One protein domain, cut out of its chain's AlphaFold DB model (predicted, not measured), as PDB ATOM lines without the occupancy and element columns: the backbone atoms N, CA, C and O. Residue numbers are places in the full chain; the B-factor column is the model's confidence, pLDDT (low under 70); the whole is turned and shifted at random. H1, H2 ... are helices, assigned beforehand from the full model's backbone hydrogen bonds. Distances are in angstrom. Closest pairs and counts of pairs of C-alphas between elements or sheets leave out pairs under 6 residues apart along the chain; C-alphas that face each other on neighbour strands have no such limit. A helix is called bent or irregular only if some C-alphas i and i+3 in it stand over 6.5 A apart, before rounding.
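Overview. This is residues 280 to 305, 463 to 533 and 562 to 590 of the 749 residues of an uncharacterized protein of Bdellovibrionales bacterium (UniProt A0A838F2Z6). Two loose layers of helices: the hairpin of H3 and H4 covers bent H1 and H5, short H2 packs at one end of H3, and residues 528 to 533 stick out. The printed part has 126 residues with five named helices, H1 to H5 in order, and no named strand. It is all helix and compact, radius of gyration of the C-alphas 15.7 A, spanning 55 by 36 by 22 A.

Along the chain. H1, residues 280 to 303, assigned as one helix by its hydrogen bonds, is bent, with C-alphas 287 and 290 6.7 A apart; its arms are H1a, residues 280 to 287, and H1b, residues 290 to 303, and C-alpha 280 is at (-17.140, 21.936, 11.066). H2 is 463 to 467, H3 477 to 490, H4 498 to 524, 38.4 A, and H5 569 to 589, 30.0 A, ending at C-alpha (-15.284, 14.852, -2.523).

Arrangement. The hub H3 touches residues 508 to 519 alone of H4, closest C-alphas Leu 478 and His 515, 5.9 A. H1b touches H3 with 290 to 296 alone, C-alphas Ile 293 and Pro 477 closest, 5.2 A, at a steep tilt of 49 degrees. H5, with 576 to 583 alone, only just touches H1a, with 3 pairs of C-alphas within 8 A, Ala 282 and Leu 583 closest, 7.1 A. Every O i to N i+4 pair is within hydrogen-bond range in H1a, H1b, H3, H4 and H5; H2 has 0 of 1, and 2 of 2 O i to N i+3 pairs.

Size, cuts and confidence. Cuts leave C-alphas 305 and 463 15.0 A apart, and 533 and 562 27.8 A apart. Of the links printed whole, none is long. Confidence is low, under 70, in 17 residues, among them 526 to 533.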
ATOM      1  N   ALA A 280     -16.700  21.167   9.907       74.00
ATOM      2  CA  ALA A 280     -17.140  21.936  11.066       74.00
ATOM      3  C   ALA A 280     -18.644  22.203  11.037       74.00
ATOM      4  O   ALA A 280     -19.321  22.041  12.053       74.00
ATOM      5  N   GLN A 281     -19.166  22.534   9.854       78.12
ATOM      6  CA  GLN A 281     -20.592  22.735   9.632       78.12
ATOM      7  C   GLN A 281     -21.366  21.430   9.848       78.12
ATOM      8  O   GLN A 281     -22.402  21.427  10.496       78.12
ATOM      9  N   ALA A 282     -20.840  20.294   9.387       74.69
ATOM     10  CA  ALA A 282     -21.427  18.979   9.649       74.69
ATOM     11  C   ALA A 282     -21.652  18.693  11.141       74.69
ATOM     12  O   ALA A 282     -22.698  18.188  11.548       74.69
ATOM     13  N   ILE A 283     -20.639  19.007  11.947       72.81
ATOM     14  CA  ILE A 283     -20.659  18.778  13.389       72.81
ATOM     15  C   ILE A 283     -21.593  19.754  14.078       72.81
ATOM     16  O   ILE A 283     -22.356  19.331  14.942       72.81
ATOM     17  N   SER A 284     -21.569  21.034  13.691       78.69
ATOM     18  CA  SER A 284     -22.515  22.002  14.245       78.69
ATOM     19  C   SER A 284     -23.942  21.538  13.975       78.69
ATOM     20  O   SER A 284     -24.726  21.413  14.914       78.69
ATOM     21  N   LEU A 285     -24.235  21.120  12.739       83.50
ATOM     22  CA  LEU A 285     -25.555  20.639  12.352       83.50
ATOM     23  C   LEU A 285     -26.070  19.525  13.259       83.50
ATOM     24  O   LEU A 285     -27.199  19.601  13.732       83.50
ATOM     25  N   ASN A 286     -25.248  18.508  13.514       78.69
ATOM     26  CA  ASN A 286     -25.650  17.367  14.327       78.69
ATOM     27  C   ASN A 286     -25.745  17.694  15.823       78.69
ATOM     28  O   ASN A 286     -26.666  17.242  16.497       78.69
ATOM     29  N   ASP A 287     -24.809  18.486  16.342       71.50
ATOM     30  CA  ASP A 287     -24.649  18.668  17.786       71.50
ATOM     31  C   ASP A 287     -25.415  19.869  18.341       71.50
ATOM     32  O   ASP A 287     -25.648  19.957  19.549       71.50
ATOM     33  N   ARG A 288     -25.769  20.822  17.480       82.38
ATOM     34  CA  ARG A 288     -26.385  22.089  17.869       82.38
ATOM     35  C   ARG A 288     -27.660  22.344  17.069       82.38
ATOM     36  O   ARG A 288     -28.723  22.422  17.677       82.38
ATOM     37  N   GLU A 289     -27.598  22.425  15.742       87.31
ATOM     38  CA  GLU A 289     -28.737  22.868  14.926       87.31
ATOM     39  C   GLU A 289     -29.900  21.861  14.970       87.31
ATOM     40  O   GLU A 289     -31.035  22.257  15.233       87.31
ATOM     41  N   ILE A 290     -29.633  20.561  14.770       87.31
ATOM     42  CA  ILE A 290     -30.654  19.502  14.822       87.31
ATOM     43  C   ILE A 290     -31.313  19.446  16.212       87.31
ATOM     44  O   ILE A 290     -32.535  19.567  16.277       87.31
ATOM     45  N   PRO A 291     -30.579  19.328  17.337       84.56
ATOM     46  CA  PRO A 291     -31.195  19.329  18.662       84.56
ATOM     47  C   PRO A 291     -32.064  20.561  18.936       84.56
ATOM     48  O   PRO A 291     -33.136  20.420  19.521       84.56
ATOM     49  N   ILE A 292     -31.646  21.745  18.477       86.38
ATOM     50  CA  ILE A 292     -32.397  22.994  18.665       86.38
ATOM     51  C   ILE A 292     -33.727  22.967  17.909       86.38
ATOM     52  O   ILE A 292     -34.765  23.273  18.502       86.38
ATOM     53  N   ILE A 293     -33.738  22.554  16.634       93.19
ATOM     54  CA  ILE A 293     -35.008  22.438  15.899       93.19
ATOM     55  C   ILE A 293     -35.893  21.337  16.481       93.19
ATOM     56  O   ILE A 293     -37.113  21.482  16.477       93.19
ATOM     57  N   LEU A 294     -35.312  20.252  17.005       88.50
ATOM     58  CA  LEU A 294     -36.089  19.163  17.581       88.50
ATOM     59  C   LEU A 294     -36.722  19.580  18.919       88.50
ATOM     60  O   LEU A 294     -37.908  19.351  19.147       88.50
ATOM     61  N   ASP A 295     -35.978  20.257  19.790       84.75
ATOM     62  CA  ASP A 295     -36.533  20.829  21.020       84.75
ATOM     63  C   ASP A 295     -37.684  21.799  20.712       84.75
ATOM     64  O   ASP A 295     -38.777  21.700  21.276       84.75
ATOM     65  N   TRP A 296     -37.481  22.684  19.735       92.31
ATOM     66  CA  TRP A 296     -38.512  23.626  19.321       92.31
ATOM     67  C   TRP A 296     -39.741  22.938  18.708       92.31
ATOM     68  O   TRP A 296     -40.870  23.253  19.077       92.31
ATOM     69  N   LEU A 297     -39.567  21.935  17.844       90.12
ATOM     70  CA  LEU A 297     -40.688  21.177  17.280       90.12
ATOM     71  C   LEU A 297     -41.441  20.353  18.333       90.12
ATOM     72  O   LEU A 297     -42.646  20.150  18.195       90.12
ATOM     73  N   ASN A 298     -40.787  19.916  19.413       81.94
ATOM     74  CA  ASN A 298     -41.495  19.335  20.556       81.94
ATOM     75  C   ASN A 298     -42.386  20.376  21.247       81.94
ATOM     76  O   ASN A 298     -43.534  20.070  21.572       81.94
ATOM     77  N   LYS A 299     -41.921  21.623  21.389       84.31
ATOM     78  CA  LYS A 299     -42.760  22.731  21.881       84.31
ATOM     79  C   LYS A 299     -43.929  23.006  20.931       84.31
ATOM     80  O   LYS A 299     -45.055  23.118  21.401       84.31
ATOM     81  N   VAL A 300     -43.702  23.003  19.611       86.62
ATOM     82  CA  VAL A 300     -44.771  23.107  18.593       86.62
ATOM     83  C   VAL A 300     -45.794  21.985  18.759       86.62
ATOM     84  O   VAL A 300     -46.992  22.253  18.822       86.62
ATOM     85  N   ARG A 301     -45.346  20.729  18.892       82.94
ATOM     86  CA  ARG A 301     -46.228  19.577  19.137       82.94
ATOM     87  C   ARG A 301     -47.096  19.789  20.374       82.94
ATOM     88  O   ARG A 301     -48.289  19.489  20.338       82.94
ATOM     89  N   ASN A 302     -46.503  20.291  21.450       74.38
ATOM     90  CA  ASN A 302     -47.207  20.529  22.701       74.38
ATOM     91  C   ASN A 302     -48.166  21.725  22.591       74.38
ATOM     92  O   ASN A 302     -49.259  21.669  23.148       74.38
ATOM     93  N   GLY A 303     -47.818  22.760  21.823       72.81
ATOM     94  CA  GLY A 303     -48.632  23.962  21.616       72.81
ATOM     95  C   GLY A 303     -49.930  23.728  20.831       72.81
ATOM     96  O   GLY A 303     -50.900  24.456  21.023       72.81
ATOM     97  N   VAL A 304     -50.015  22.681  19.998       71.94
ATOM     98  CA  VAL A 304     -51.244  22.337  19.246       71.94
ATOM     99  C   VAL A 304     -52.252  21.597  20.130       71.94
ATOM    100  O   VAL A 304     -51.868  20.799  20.992       71.94
ATOM    101  N   ALA A 305     -53.554  21.853  19.937       64.00
ATOM    102  CA  ALA A 305     -54.638  21.088  20.567       64.00
ATOM    103  C   ALA A 305     -54.462  19.575  20.316       64.00
ATOM    104  O   ALA A 305     -53.942  19.185  19.267       64.00
ATOM    105  N   LEU A 463     -44.060  30.144  19.043       85.94
ATOM    106  CA  LEU A 463     -43.619  30.819  17.820       85.94
ATOM    107  C   LEU A 463     -42.527  31.850  18.096       85.94
ATOM    108  O   LEU A 463     -41.515  31.849  17.404       85.94
ATOM    109  N   SER A 464     -42.681  32.693  19.120       84.62
ATOM    110  CA  SER A 464     -41.671  33.704  19.451       84.62
ATOM    111  C   SER A 464     -40.351  33.081  19.908       84.62
ATOM    112  O   SER A 464     -39.288  33.629  19.619       84.62
ATOM    113  N   SER A 465     -40.390  31.885  20.511       88.19
ATOM    114  CA  SER A 465     -39.176  31.141  20.855       88.19
ATOM    115  C   SER A 465     -38.344  30.712  19.636       88.19
ATOM    116  O   SER A 465     -37.163  30.406  19.784       88.19
ATOM    117  N   ALA A 466     -38.922  30.740  18.426       90.00
ATOM    118  CA  ALA A 466     -38.203  30.458  17.185       90.00
ATOM    119  C   ALA A 466     -37.225  31.576  16.780       90.00
ATOM    120  O   ALA A 466     -36.326  31.318  15.985       90.00
ATOM    121  N   ASN A 467     -37.404  32.789  17.322       88.50
ATOM    122  CA  ASN A 467     -36.662  34.001  16.965       88.50
ATOM    123  C   ASN A 467     -36.230  34.812  18.204       88.50
ATOM    124  O   ASN A 467     -36.214  36.042  18.167       88.50
ATOM    125  N   MET A 468     -35.957  34.149  19.338       81.06
ATOM    126  CA  MET A 468     -35.424  34.849  20.518       81.06
ATOM    127  C   MET A 468     -34.113  35.541  20.141       81.06
ATOM    128  O   MET A 468     -33.337  34.962  19.386       81.06
ATOM    129  N   GLU A 469     -33.875  36.756  20.655       73.19
ATOM    130  CA  GLU A 469     -32.630  37.490  20.401       73.19
ATOM    131  C   GLU A 469     -31.438  36.560  20.644       73.19
ATOM    132  O   GLU A 469     -31.247  36.050  21.752       73.19
ATOM    133  N   SER A 470     -30.685  36.280  19.578       57.19
ATOM    134  CA  SER A 470     -29.551  35.376  19.656       57.19
ATOM    135  C   SER A 470     -28.515  36.005  20.579       57.19
ATOM    136  O   SER A 470     -27.899  37.019  20.236       57.19
ATOM    137  N   GLU A 471     -28.271  35.400  21.741       70.69
ATOM    138  CA  GLU A 471     -26.972  35.599  22.374       70.69
ATOM    139  C   GLU A 471     -25.893  35.201  21.348       70.69
ATOM    140  O   GLU A 471     -26.131  34.279  20.567       70.69
ATOM    141  N   PRO A 472     -24.700  35.822  21.337       61.12
ATOM    142  CA  PRO A 472     -23.670  35.559  20.321       61.12
ATOM    143  C   PRO A 472     -23.272  34.079  20.164       61.12
ATOM    144  O   PRO A 472     -22.632  33.697  19.195       61.12
ATOM    145  N   TRP A 473     -23.615  33.233  21.136       64.25
ATOM    146  CA  TRP A 473     -23.336  31.798  21.146       64.25
ATOM    147  C   TRP A 473     -24.581  30.908  20.986       64.25
ATOM    148  O   TRP A 473     -24.440  29.681  21.015       64.25
ATOM    149  N   MET A 474     -25.782  31.478  20.859       73.69
ATOM    150  CA  MET A 474     -27.027  30.739  20.638       73.69
ATOM    151  C   MET A 474     -27.488  30.894  19.192       73.69
ATOM    152  O   MET A 474     -27.590  32.002  18.683       73.69
ATOM    153  N   ILE A 475     -27.792  29.771  18.543       83.56
ATOM    154  CA  ILE A 475     -28.464  29.763  17.243       83.56
ATOM    155  C   ILE A 475     -29.968  29.631  17.482       83.56
ATOM    156  O   ILE A 475     -30.395  28.818  18.308       83.56
ATOM    157  N   THR A 476     -30.769  30.452  16.809       91.56
ATOM    158  CA  THR A 476     -32.227  30.369  16.933       91.56
ATOM    159  C   THR A 476     -32.758  29.148  16.171       91.56
ATOM    160  O   THR A 476     -32.093  28.662  15.251       91.56
ATOM    161  N   PRO A 477     -33.950  28.619  16.504       94.12
ATOM    162  CA  PRO A 477     -34.570  27.569  15.699       94.12
ATOM    163  C   PRO A 477     -34.717  27.943  14.220       94.12
ATOM    164  O   PRO A 477     -34.472  27.090  13.369       94.12
ATOM    165  N   LEU A 478     -35.056  29.198  13.898       94.12
ATOM    166  CA  LEU A 478     -35.123  29.670  12.510       94.12
ATOM    167  C   LEU A 478     -33.765  29.587  11.809       94.12
ATOM    168  O   LEU A 478     -33.659  28.957  10.755       94.12
ATOM    169  N   ASP A 479     -32.718  30.132  12.426       92.56
ATOM    170  CA  ASP A 479     -31.364  30.069  11.869       92.56
ATOM    171  C   ASP A 479     -30.897  28.619  11.699       92.56
ATOM    172  O   ASP A 479     -30.233  28.285  10.719       92.56
ATOM    173  N   ALA A 480     -31.268  27.732  12.625       92.38
ATOM    174  CA  ALA A 480     -30.956  26.311  12.543       92.38
ATOM    175  C   ALA A 480     -31.683  25.628  11.369       92.38
ATOM    176  O   ALA A 480     -31.040  24.891  10.618       92.38
ATOM    177  N   PHE A 481     -32.978  25.900  11.144       95.00
ATOM    178  CA  PHE A 481     -33.693  25.409   9.955       95.00
ATOM    179  C   PHE A 481     -33.022  25.872   8.663       95.00
ATOM    180  O   PHE A 481     -32.792  25.052   7.770       95.00
ATOM    181  N   GLN A 482     -32.682  27.160   8.583       94.62
ATOM    182  CA  GLN A 482     -32.022  27.748   7.422       94.62
ATOM    183  C   GLN A 482     -30.643  27.114   7.194       94.62
ATOM    184  O   GLN A 482     -30.345  26.653   6.095       94.62
ATOM    185  N   THR A 483     -29.836  26.989   8.252       91.56
ATOM    186  CA  THR A 483     -28.490  26.397   8.195       91.56
ATOM    187  C   THR A 483     -28.533  24.940   7.735       91.56
ATOM    188  O   THR A 483     -27.722  24.537   6.897       91.56
ATOM    189  N   ILE A 484     -29.490  24.145   8.235       91.94
ATOM    190  CA  ILE A 484     -29.688  22.756   7.798       91.94
ATOM    191  C   ILE A 484     -30.100  22.718   6.323       91.94
ATOM    192  O   ILE A 484     -29.511  21.960   5.552       91.94
ATOM    193  N   ALA A 485     -31.079  23.526   5.910       94.56
ATOM    194  CA  ALA A 485     -31.539  23.556   4.522       94.56
ATOM    195  C   ALA A 485     -30.410  23.952   3.551       94.56
ATOM    196  O   ALA A 485     -30.174  23.253   2.563       94.56
ATOM    197  N   ASP A 486     -29.656  25.004   3.875       92.88
ATOM    198  CA  ASP A 486     -28.531  25.485   3.069       92.88
ATOM    199  C   ASP A 486     -27.408  24.454   2.965       92.88
ATOM    200  O   ASP A 486     -26.813  24.275   1.898       92.88
ATOM    201  N   PHE A 487     -27.109  23.751   4.061       90.06
ATOM    202  CA  PHE A 487     -26.130  22.670   4.037       90.06
ATOM    203  C   PHE A 487     -26.570  21.532   3.117       90.06
ATOM    204  O   PHE A 487     -25.769  21.063   2.305       90.06
ATOM    205  N   LEU A 488     -27.829  21.099   3.233       91.19
ATOM    206  CA  LEU A 488     -28.370  20.008   2.428       91.19
ATOM    207  C   LEU A 488     -28.390  20.348   0.940       91.19
ATOM    208  O   LEU A 488     -28.176  19.458   0.122       91.19
ATOM    209  N   GLU A 489     -28.611  21.609   0.577       92.56
ATOM    210  CA  GLU A 489     -28.574  22.072  -0.816       92.56
ATOM    211  C   GLU A 489     -27.175  22.150  -1.401       92.56
ATOM    212  O   GLU A 489     -26.974  21.782  -2.558       92.56
ATOM    213  N   LYS A 490     -26.209  22.621  -0.607       91.00
ATOM    214  CA  LYS A 490     -24.804  22.686  -1.026       91.00
ATOM    215  C   LYS A 490     -24.182  21.296  -1.140       91.00
ATOM    216  O   LYS A 490     -23.296  21.101  -1.965       91.00
ATOM    217  N   ASN A 491     -24.656  20.345  -0.336       88.31
ATOM    218  CA  ASN A 491     -24.116  18.993  -0.243       88.31
ATOM    219  C   ASN A 491     -25.212  17.952  -0.509       88.31
ATOM    220  O   ASN A 491     -25.551  17.179   0.389       88.31
ATOM    221  N   PRO A 492     -25.807  17.913  -1.714       90.25
ATOM    222  CA  PRO A 492     -26.832  16.929  -2.000       90.25
ATOM    223  C   PRO A 492     -26.216  15.524  -1.902       90.25
ATOM    224  O   PRO A 492     -25.118  15.289  -2.410       90.25
ATOM    225  N   PRO A 493     -26.907  14.561  -1.277       84.06
ATOM    226  CA  PRO A 493     -26.422  13.191  -1.218       84.06
ATOM    227  C   PRO A 493     -26.264  12.624  -2.640       84.06
ATOM    228  O   PRO A 493     -27.097  12.893  -3.510       84.06
ATOM    229  N   GLY A 494     -25.211  11.830  -2.872       79.50
ATOM    230  CA  GLY A 494     -24.861  11.301  -4.197       79.50
ATOM    231  C   GLY A 494     -26.001  10.550  -4.910       79.50
ATOM    232  O   GLY A 494     -26.982  10.141  -4.276       79.50
ATOM    233  N   PRO A 495     -25.898  10.337  -6.239       64.31
ATOM    234  CA  PRO A 495     -26.986   9.840  -7.079       64.31
ATOM    235  C   PRO A 495     -27.478   8.460  -6.620       64.31
ATOM    236  O   PRO A 495     -26.903   7.421  -6.940       64.31
ATOM    237  N   ARG A 496     -28.584   8.444  -5.870       66.31
ATOM    238  CA  ARG A 496     -29.326   7.238  -5.480       66.31
ATOM    239  C   ARG A 496     -30.652   7.170  -6.237       66.31
ATOM    240  O   ARG A 496     -31.230   8.195  -6.596       66.31
ATOM    241  N   GLN A 497     -31.126   5.946  -6.490       65.31
ATOM    242  CA  GLN A 497     -32.365   5.681  -7.231       65.31
ATOM    243  C   GLN A 497     -33.610   6.319  -6.570       65.31
ATOM    244  O   GLN A 497     -33.618   6.630  -5.376       65.31
ATOM    245  N   GLY A 498     -34.642   6.533  -7.397       72.31
ATOM    246  CA  GLY A 498     -35.679   7.574  -7.300       72.31
ATOM    247  C   GLY A 498     -36.307   7.878  -5.936       72.31
ATOM    248  O   GLY A 498     -36.484   9.056  -5.619       72.31
ATOM    249  N   ASP A 499     -36.604   6.878  -5.105       76.25
ATOM    250  CA  ASP A 499     -37.338   7.101  -3.848       76.25
ATOM    251  C   ASP A 499     -36.559   7.956  -2.848       76.25
ATOM    252  O   ASP A 499     -37.126   8.805  -2.160       76.25
ATOM    253  N   PHE A 500     -35.236   7.786  -2.793       80.06
ATOM    254  CA  PHE A 500     -34.411   8.579  -1.888       80.06
ATOM    255  C   PHE A 500     -34.311  10.039  -2.343       80.06
ATOM    256  O   PHE A 500     -34.377  10.946  -1.518       80.06
ATOM    257  N   LYS A 501     -34.236  10.283  -3.659       86.44
ATOM    258  CA  LYS A 501     -34.277  11.642  -4.220       86.44
ATOM    259  C   LYS A 501     -35.588  12.345  -3.861       86.44
ATOM    260  O   LYS A 501     -35.574  13.524  -3.518       86.44
ATOM    261  N   LYS A 502     -36.708  11.612  -3.892       86.69
ATOM    262  CA  LYS A 502     -38.019  12.114  -3.461       86.69
ATOM    263  C   LYS A 502     -38.043  12.419  -1.962       86.69
ATOM    264  O   LYS A 502     -38.520  13.484  -1.589       86.69
ATOM    265  N   LEU A 503     -37.502  11.535  -1.120       86.56
ATOM    266  CA  LEU A 503     -37.405  11.747   0.329       86.56
ATOM    267  C   LEU A 503     -36.554  12.974   0.688       86.56
ATOM    268  O   LEU A 503     -36.956  13.770   1.537       86.56
ATOM    269  N   TYR A 504     -35.396  13.127   0.044       91.69
ATOM    270  CA  TYR A 504     -34.520  14.288   0.201       91.69
ATOM    271  C   TYR A 504     -35.244  15.581  -0.189       91.69
ATOM    272  O   TYR A 504     -35.326  16.499   0.624       91.69
ATOM    273  N   ALA A 505     -35.851  15.618  -1.381       93.44
ATOM    274  CA  ALA A 505     -36.581  16.788  -1.859       93.44
ATOM    275  C   ALA A 505     -37.791  17.135  -0.970       93.44
ATOM    276  O   ALA A 505     -37.993  18.303  -0.656       93.44
ATOM    277  N   ASP A 506     -38.563  16.134  -0.521       92.88
ATOM    278  CA  ASP A 506     -39.679  16.308   0.424       92.88
ATOM    279  C   ASP A 506     -39.198  16.880   1.761       92.88
ATOM    280  O   ASP A 506     -39.803  17.805   2.296       92.88
ATOM    281  N   THR A 507     -38.091  16.363   2.299       92.75
ATOM    282  CA  THR A 507     -37.560  16.816   3.591       92.75
ATOM    283  C   THR A 507     -37.023  18.242   3.497       92.75
ATOM    284  O   THR A 507     -37.355  19.067   4.343       92.75
ATOM    285  N   LEU A 508     -36.267  18.563   2.445       95.81
ATOM    286  CA  LEU A 508     -35.767  19.916   2.203       95.81
ATOM    287  C   LEU A 508     -36.912  20.922   2.008       95.81
ATOM    288  O   LEU A 508     -36.910  21.991   2.616       95.81
ATOM    289  N   ALA A 509     -37.931  20.555   1.223       95.94
ATOM    290  CA  ALA A 509     -39.122  21.379   1.032       95.94
ATOM    291  C   ALA A 509     -39.880  21.613   2.349       95.94
ATOM    292  O   ALA A 509     -40.339  22.724   2.601       95.94
ATOM    293  N   LYS A 510     -39.981  20.594   3.212       95.19
ATOM    294  CA  LYS A 510     -40.592  20.720   4.545       95.19
ATOM    295  C   LYS A 510     -39.803  21.644   5.464       95.19
ATOM    296  O   LYS A 510     -40.427  22.472   6.116       95.19
ATOM    297  N   LEU A 511     -38.473  21.530   5.507       95.69
ATOM    298  CA  LEU A 511     -37.627  22.416   6.318       95.69
ATOM    299  C   LEU A 511     -37.824  23.881   5.924       95.69
ATOM    300  O   LEU A 511     -38.095  24.707   6.791       95.69
ATOM    301  N   ARG A 512     -37.776  24.178   4.619       96.62
ATOM    302  CA  ARG A 512     -38.025  25.530   4.099       96.62
ATOM    303  C   ARG A 512     -39.427  26.015   4.410       96.62
ATOM    304  O   ARG A 512     -39.595  27.110   4.917       96.62
ATOM    305  N   LYS A 513     -40.434  25.171   4.185       95.94
ATOM    306  CA  LYS A 513     -41.816  25.536   4.481       95.94
ATOM    307  C   LYS A 513     -42.015  25.855   5.969       95.94
ATOM    308  O   LYS A 513     -42.668  26.839   6.282       95.94
ATOM    309  N   ILE A 514     -41.447  25.057   6.875       95.31
ATOM    310  CA  ILE A 514     -41.511  25.314   8.324       95.31
ATOM    311  C   ILE A 514     -40.840  26.645   8.667       95.31
ATOM    312  O   ILE A 514     -41.435  27.444   9.389       95.31
ATOM    313  N   HIS A 515     -39.637  26.874   8.135       96.06
ATOM    314  CA  HIS A 515     -38.909  28.129   8.293       96.06
ATOM    315  C   HIS A 515     -39.757  29.316   7.821       96.06
ATOM    316  O   HIS A 515     -40.067  30.199   8.613       96.06
ATOM    317  N   ASP A 516     -40.235  29.282   6.577       95.12
ATOM    318  CA  ASP A 516     -41.001  30.365   5.963       95.12
ATOM    319  C   ASP A 516     -42.312  30.639   6.714       95.12
ATOM    320  O   ASP A 516     -42.630  31.796   6.999       95.12
ATOM    321  N   THR A 517     -43.058  29.594   7.099       93.56
ATOM    322  CA  THR A 517     -44.285  29.733   7.901       93.56
ATOM    323  C   THR A 517     -43.989  30.399   9.248       93.56
ATOM    324  O   THR A 517     -44.717  31.308   9.651       93.56
ATOM    325  N   ALA A 518     -42.920  29.992   9.940       92.94
ATOM    326  CA  ALA A 518     -42.534  30.582  11.218       92.94
ATOM    327  C   ALA A 518     -42.061  32.040  11.060       92.94
ATOM    328  O   ALA A 518     -42.514  32.911  11.805       92.94
ATOM    329  N   THR A 519     -41.233  32.342  10.057       93.25
ATOM    330  CA  THR A 519     -40.758  33.703   9.762       93.25
ATOM    331  C   THR A 519     -41.914  34.646   9.438       93.25
ATOM    332  O   THR A 519     -41.987  35.742   9.996       93.25
ATOM    333  N   VAL A 520     -42.853  34.228   8.580       90.69
ATOM    334  CA  VAL A 520     -44.031  35.036   8.225       90.69
ATOM    335  C   VAL A 520     -44.916  35.277   9.447       90.69
ATOM    336  O   VAL A 520     -45.337  36.414   9.671       90.69
ATOM    337  N   ALA A 521     -45.166  34.251  10.265       88.69
ATOM    338  CA  ALA A 521     -45.982  34.379  11.473       88.69
ATOM    339  C   ALA A 521     -45.387  35.376  12.482       88.69
ATOM    340  O   ALA A 521     -46.115  36.192  13.052       88.69
ATOM    341  N   ILE A 522     -44.062  35.351  12.659       87.88
ATOM    342  CA  ILE A 522     -43.342  36.271  13.549       87.88
ATOM    343  C   ILE A 522     -43.347  37.695  12.982       87.88
ATOM    344  O   ILE A 522     -43.682  38.635  13.699       87.88
ATOM    345  N   ALA A 523     -43.027  37.865  11.695       87.69
ATOM    346  CA  ALA A 523     -42.903  39.181  11.066       87.69
ATOM    347  C   ALA A 523     -44.238  39.933  10.967       87.69
ATOM    348  O   ALA A 523     -44.294  41.147  11.143       87.69
ATOM    349  N   THR A 524     -45.322  39.218  10.671       83.31
ATOM    350  CA  THR A 524     -46.648  39.826  10.497       83.31
ATOM    351  C   THR A 524     -47.379  40.053  11.815       83.31
ATOM    352  O   THR A 524     -48.429  40.695  11.823       83.31
ATOM    353  N   GLY A 525     -46.886  39.485  12.920       74.12
ATOM    354  CA  GLY A 525     -47.646  39.412  14.163       74.12
ATOM    355  C   GLY A 525     -48.998  38.703  13.993       74.12
ATOM    356  O   GLY A 525     -49.854  38.844  14.868       74.12
ATOM    357  N   GLN A 526     -49.213  37.950  12.896       65.31
ATOM    358  CA  GLN A 526     -50.382  37.089  12.666       65.31
ATOM    359  C   GLN A 526     -50.314  35.874  13.593       65.31
ATOM    360  O   GLN A 526     -50.236  34.724  13.175       65.31
ATOM    361  N   MET A 527     -50.328  36.139  14.890       56.22
ATOM    362  CA  MET A 527     -50.529  35.130  15.917       56.22
ATOM    363  C   MET A 527     -51.954  35.204  16.484       56.22
ATOM    364  O   MET A 527     -52.415  34.274  17.134       56.22
ATOM    365  N   ALA A 528     -52.684  36.272  16.146       48.09
ATOM    366  CA  ALA A 528     -54.117  36.403  16.324       48.09
ATOM    367  C   ALA A 528     -54.720  36.979  15.036       48.09
ATOM    368  O   ALA A 528     -54.917  38.187  14.909       48.09
ATOM    369  N   ALA A 529     -55.056  36.121  14.066       50.28
ATOM    370  CA  ALA A 529     -56.230  36.463  13.270       50.28
ATOM    371  C   ALA A 529     -57.373  36.696  14.280       50.28
ATOM    372  O   ALA A 529     -57.462  35.914  15.239       50.28
ATOM    373  N   PRO A 530     -58.187  37.766  14.153       52.62
ATOM    374  CA  PRO A 530     -59.343  37.937  15.024       52.62
ATOM    375  C   PRO A 530     -60.090  36.611  15.008       52.62
ATOM    376  O   PRO A 530     -60.354  36.092  13.922       52.62
ATOM    377  N   ALA A 531     -60.290  36.021  16.191       55.91
ATOM    378  CA  ALA A 531     -60.871  34.696  16.291       55.91
ATOM    379  C   ALA A 531     -62.103  34.656  15.385       55.91
ATOM    380  O   ALA A 531     -62.981  35.518  15.490       55.91
ATOM    381  N   LEU A 532     -62.118  33.717  14.439       53.69
ATOM    382  CA  LEU A 532     -63.311  33.423  13.661       53.69
ATOM    383  C   LEU A 532     -64.270  32.785  14.658       53.69
ATOM    384  O   LEU A 532     -64.275  31.580  14.880       53.69
ATOM    385  N   CYS A 533     -64.979  33.645  15.374       61.97
ATOM    386  CA  CYS A 533     -66.035  33.241  16.263       61.97
ATOM    387  C   CYS A 533     -67.188  32.834  15.352       61.97
ATOM    388  O   CYS A 533     -67.707  33.669  14.604       61.97
ATOM    389  N   ALA A 562     -44.268  19.239   9.463       91.25
ATOM    390  CA  ALA A 562     -43.315  18.387  10.180       91.25
ATOM    391  C   ALA A 562     -43.867  16.982  10.495       91.25
ATOM    392  O   ALA A 562     -43.120  16.113  10.939       91.25
ATOM    393  N   GLN A 563     -45.159  16.736  10.242       87.81
ATOM    394  CA  GLN A 563     -45.853  15.472  10.505       87.81
ATOM    395  C   GLN A 563     -45.769  15.021  11.975       87.81
ATOM    396  O   GLN A 563     -45.710  13.821  12.264       87.81
ATOM    397  N   LEU A 564     -45.826  15.970  12.917       83.12
ATOM    398  CA  LEU A 564     -45.608  15.727  14.352       83.12
ATOM    399  C   LEU A 564     -46.653  14.804  15.001       83.12
ATOM    400  O   LEU A 564     -46.423  14.298  16.098       83.12
ATOM    401  N   LYS A 565     -47.757  14.501  14.303       72.62
ATOM    402  CA  LYS A 565     -48.726  13.454  14.681       72.62
ATOM    403  C   LYS A 565     -48.120  12.054  14.795       72.62
ATOM    404  O   LYS A 565     -48.656  11.222  15.518       72.62
ATOM    405  N   TYR A 566     -47.015  11.793  14.098       73.44
ATOM    406  CA  TYR A 566     -46.260  10.540  14.210       73.44
ATOM    407  C   TYR A 566     -45.110  10.633  15.223       73.44
ATOM    408  O   TYR A 566     -44.315   9.706  15.351       73.44
ATOM    409  N   GLY A 567     -45.024  11.746  15.955       71.31
ATOM    410  CA  GLY A 567     -43.915  12.061  16.838       71.31
ATOM    411  C   GLY A 567     -42.735  12.690  16.104       71.31
ATOM    412  O   GLY A 567     -42.585  12.603  14.886       71.31
ATOM    413  N   ILE A 568     -41.869  13.327  16.886       79.44
ATOM    414  CA  ILE A 568     -40.698  14.035  16.372       79.44
ATOM    415  C   ILE A 568     -39.626  13.105  15.785       79.44
ATOM    416  O   ILE A 568     -38.863  13.492  14.901       79.44
ATOM    417  N   VAL A 569     -39.638  11.845  16.228       67.44
ATOM    418  CA  VAL A 569     -38.699  10.788  15.836       67.44
ATOM    419  C   VAL A 569     -38.680  10.577  14.320       67.44
ATOM    420  O   VAL A 569     -37.629  10.293  13.755       67.44
ATOM    421  N   VAL A 570     -39.813  10.769  13.631       74.75
ATOM    422  CA  VAL A 570     -39.882  10.601  12.170       74.75
ATOM    423  C   VAL A 570     -39.051  11.659  11.444       74.75
ATOM    424  O   VAL A 570     -38.297  11.321  10.533       74.75
ATOM    425  N   LEU A 571     -39.173  12.933  11.830       82.06
ATOM    426  CA  LEU A 571     -38.385  14.002  11.218       82.06
ATOM    427  C   LEU A 571     -36.909  13.874  11.602       82.06
ATOM    428  O   LEU A 571     -36.055  13.993  10.728       82.06
ATOM    429  N   GLN A 572     -36.622  13.561  12.867       82.88
ATOM    430  CA  GLN A 572     -35.265  13.299  13.344       82.88
ATOM    431  C   GLN A 572     -34.581  12.207  12.511       82.88
ATOM    432  O   GLN A 572     -33.537  12.460  11.919       82.88
ATOM    433  N   ALA A 573     -35.201  11.032  12.374       70.56
ATOM    434  CA  ALA A 573     -34.630   9.919  11.616       70.56
ATOM    435  C   ALA A 573     -34.395  10.272  10.135       70.56
ATOM    436  O   ALA A 573     -33.405   9.849   9.537       70.56
ATOM    437  N   ARG A 574     -35.289  11.071   9.531       84.25
ATOM    438  CA  ARG A 574     -35.113  11.569   8.157       84.25
ATOM    439  C   ARG A 574     -33.920  12.510   8.043       84.25
ATOM    440  O   ARG A 574     -33.128  12.354   7.115       84.25
ATOM    441  N   LEU A 575     -33.797  13.467   8.962       84.12
ATOM    442  CA  LEU A 575     -32.694  14.425   8.976       84.12
ATOM    443  C   LEU A 575     -31.361  13.733   9.221       84.12
ATOM    444  O   LEU A 575     -30.442  13.939   8.439       84.12
ATOM    445  N   GLU A 576     -31.277  12.855  10.218       77.44
ATOM    446  CA  GLU A 576     -30.077  12.063  10.498       77.44
ATOM    447  C   GLU A 576     -29.643  11.258   9.270       77.44
ATOM    448  O   GLU A 576     -28.477  11.300   8.876       77.44
ATOM    449  N   LEU A 577     -30.580  10.569   8.609       76.50
ATOM    450  CA  LEU A 577     -30.287   9.812   7.395       76.50
ATOM    451  C   LEU A 577     -29.773  10.716   6.271       76.50
ATOM    452  O   LEU A 577     -28.764  10.403   5.639       76.50
ATOM    453  N   ILE A 578     -30.482  11.805   5.981       81.94
ATOM    454  CA  ILE A 578     -30.151  12.697   4.870       81.94
ATOM    455  C   ILE A 578     -28.822  13.407   5.130       81.94
ATOM    456  O   ILE A 578     -27.968  13.407   4.244       81.94
ATOM    457  N   VAL A 579     -28.614  13.952   6.330       81.56
ATOM    458  CA  VAL A 579     -27.359  14.597   6.732       81.56
ATOM    459  C   VAL A 579     -26.220  13.593   6.660       81.56
ATOM    460  O   VAL A 579     -25.228  13.870   5.997       81.56
ATOM    461  N   ARG A 580     -26.376  12.380   7.204       74.94
ATOM    462  CA  ARG A 580     -25.349  11.331   7.109       74.94
ATOM    463  C   ARG A 580     -24.969  11.014   5.664       74.94
ATOM    464  O   ARG A 580     -23.791  10.859   5.363       74.94
ATOM    465  N   LEU A 581     -25.940  10.906   4.761       76.50
ATOM    466  CA  LEU A 581     -25.671  10.621   3.348       76.50
ATOM    467  C   LEU A 581     -25.052  11.812   2.609       76.50
ATOM    468  O   LEU A 581     -24.202  11.610   1.747       76.50
ATOM    469  N   SER A 582     -25.448  13.029   2.972       80.94
ATOM    470  CA  SER A 582     -24.856  14.277   2.475       80.94
ATOM    471  C   SER A 582     -23.394  14.387   2.915       80.94
ATOM    472  O   SER A 582     -22.523  14.713   2.117       80.94
ATOM    473  N   LEU A 583     -23.102  13.994   4.160       74.19
ATOM    474  CA  LEU A 583     -21.744  13.902   4.686       74.19
ATOM    475  C   LEU A 583     -20.917  12.841   3.978       74.19
ATOM    476  O   LEU A 583     -19.777  13.114   3.633       74.19
ATOM    477  N   LEU A 584     -21.479  11.662   3.705       70.56
ATOM    478  CA  LEU A 584     -20.802  10.640   2.899       70.56
ATOM    479  C   LEU A 584     -20.362  11.160   1.536       70.56
ATOM    480  O   LEU A 584     -19.250  10.858   1.107       70.56
ATOM    481  N   GLU A 585     -21.205  11.943   0.875       76.69
ATOM    482  CA  GLU A 585     -20.840  12.536  -0.408       76.69
ATOM    483  C   GLU A 585     -19.778  13.628  -0.244       76.69
ATOM    484  O   GLU A 585     -18.778  13.618  -0.963       76.69
ATOM    485  N   TYR A 586     -19.932  14.488   0.768       74.50
ATOM    486  CA  TYR A 586     -18.933  15.496   1.117       74.50
ATOM    487  C   TYR A 586     -17.552  14.858   1.335       74.50
ATOM    488  O   TYR A 586     -16.589  15.267   0.690       74.50
ATOM    489  N   ILE A 587     -17.457  13.793   2.140       68.50
ATOM    490  CA  ILE A 587     -16.203  13.075   2.445       68.50
ATOM    491  C   ILE A 587     -15.537  12.548   1.181       68.50
ATOM    492  O   ILE A 587     -14.334  12.716   1.003       68.50
ATOM    493  N   LYS A 588     -16.315  11.920   0.293       70.31
ATOM    494  CA  LYS A 588     -15.793  11.388  -0.972       70.31
ATOM    495  C   LYS A 588     -15.202  12.482  -1.853       70.31
ATOM    496  O   LYS A 588     -14.258  12.218  -2.589       70.31
ATOM    497  N   SER A 589     -15.767  13.685  -1.784       77.06
ATOM    498  CA  SER A 589     -15.284  14.852  -2.523       77.06
ATOM    499  C   SER A 589     -14.198  15.655  -1.796       77.06
ATOM    500  O   SER A 589     -13.597  16.537  -2.405       77.06
ATOM    501  N   SER A 590     -13.941  15.365  -0.516       72.06
ATOM    502  CA  SER A 590     -13.034  16.146   0.331       72.06
ATOM    503  C   SER A 590     -11.576  15.679   0.230       72.06
ATOM    504  O   SER A 590     -11.332  14.500  -0.052       72.06
TER     505      SER A 590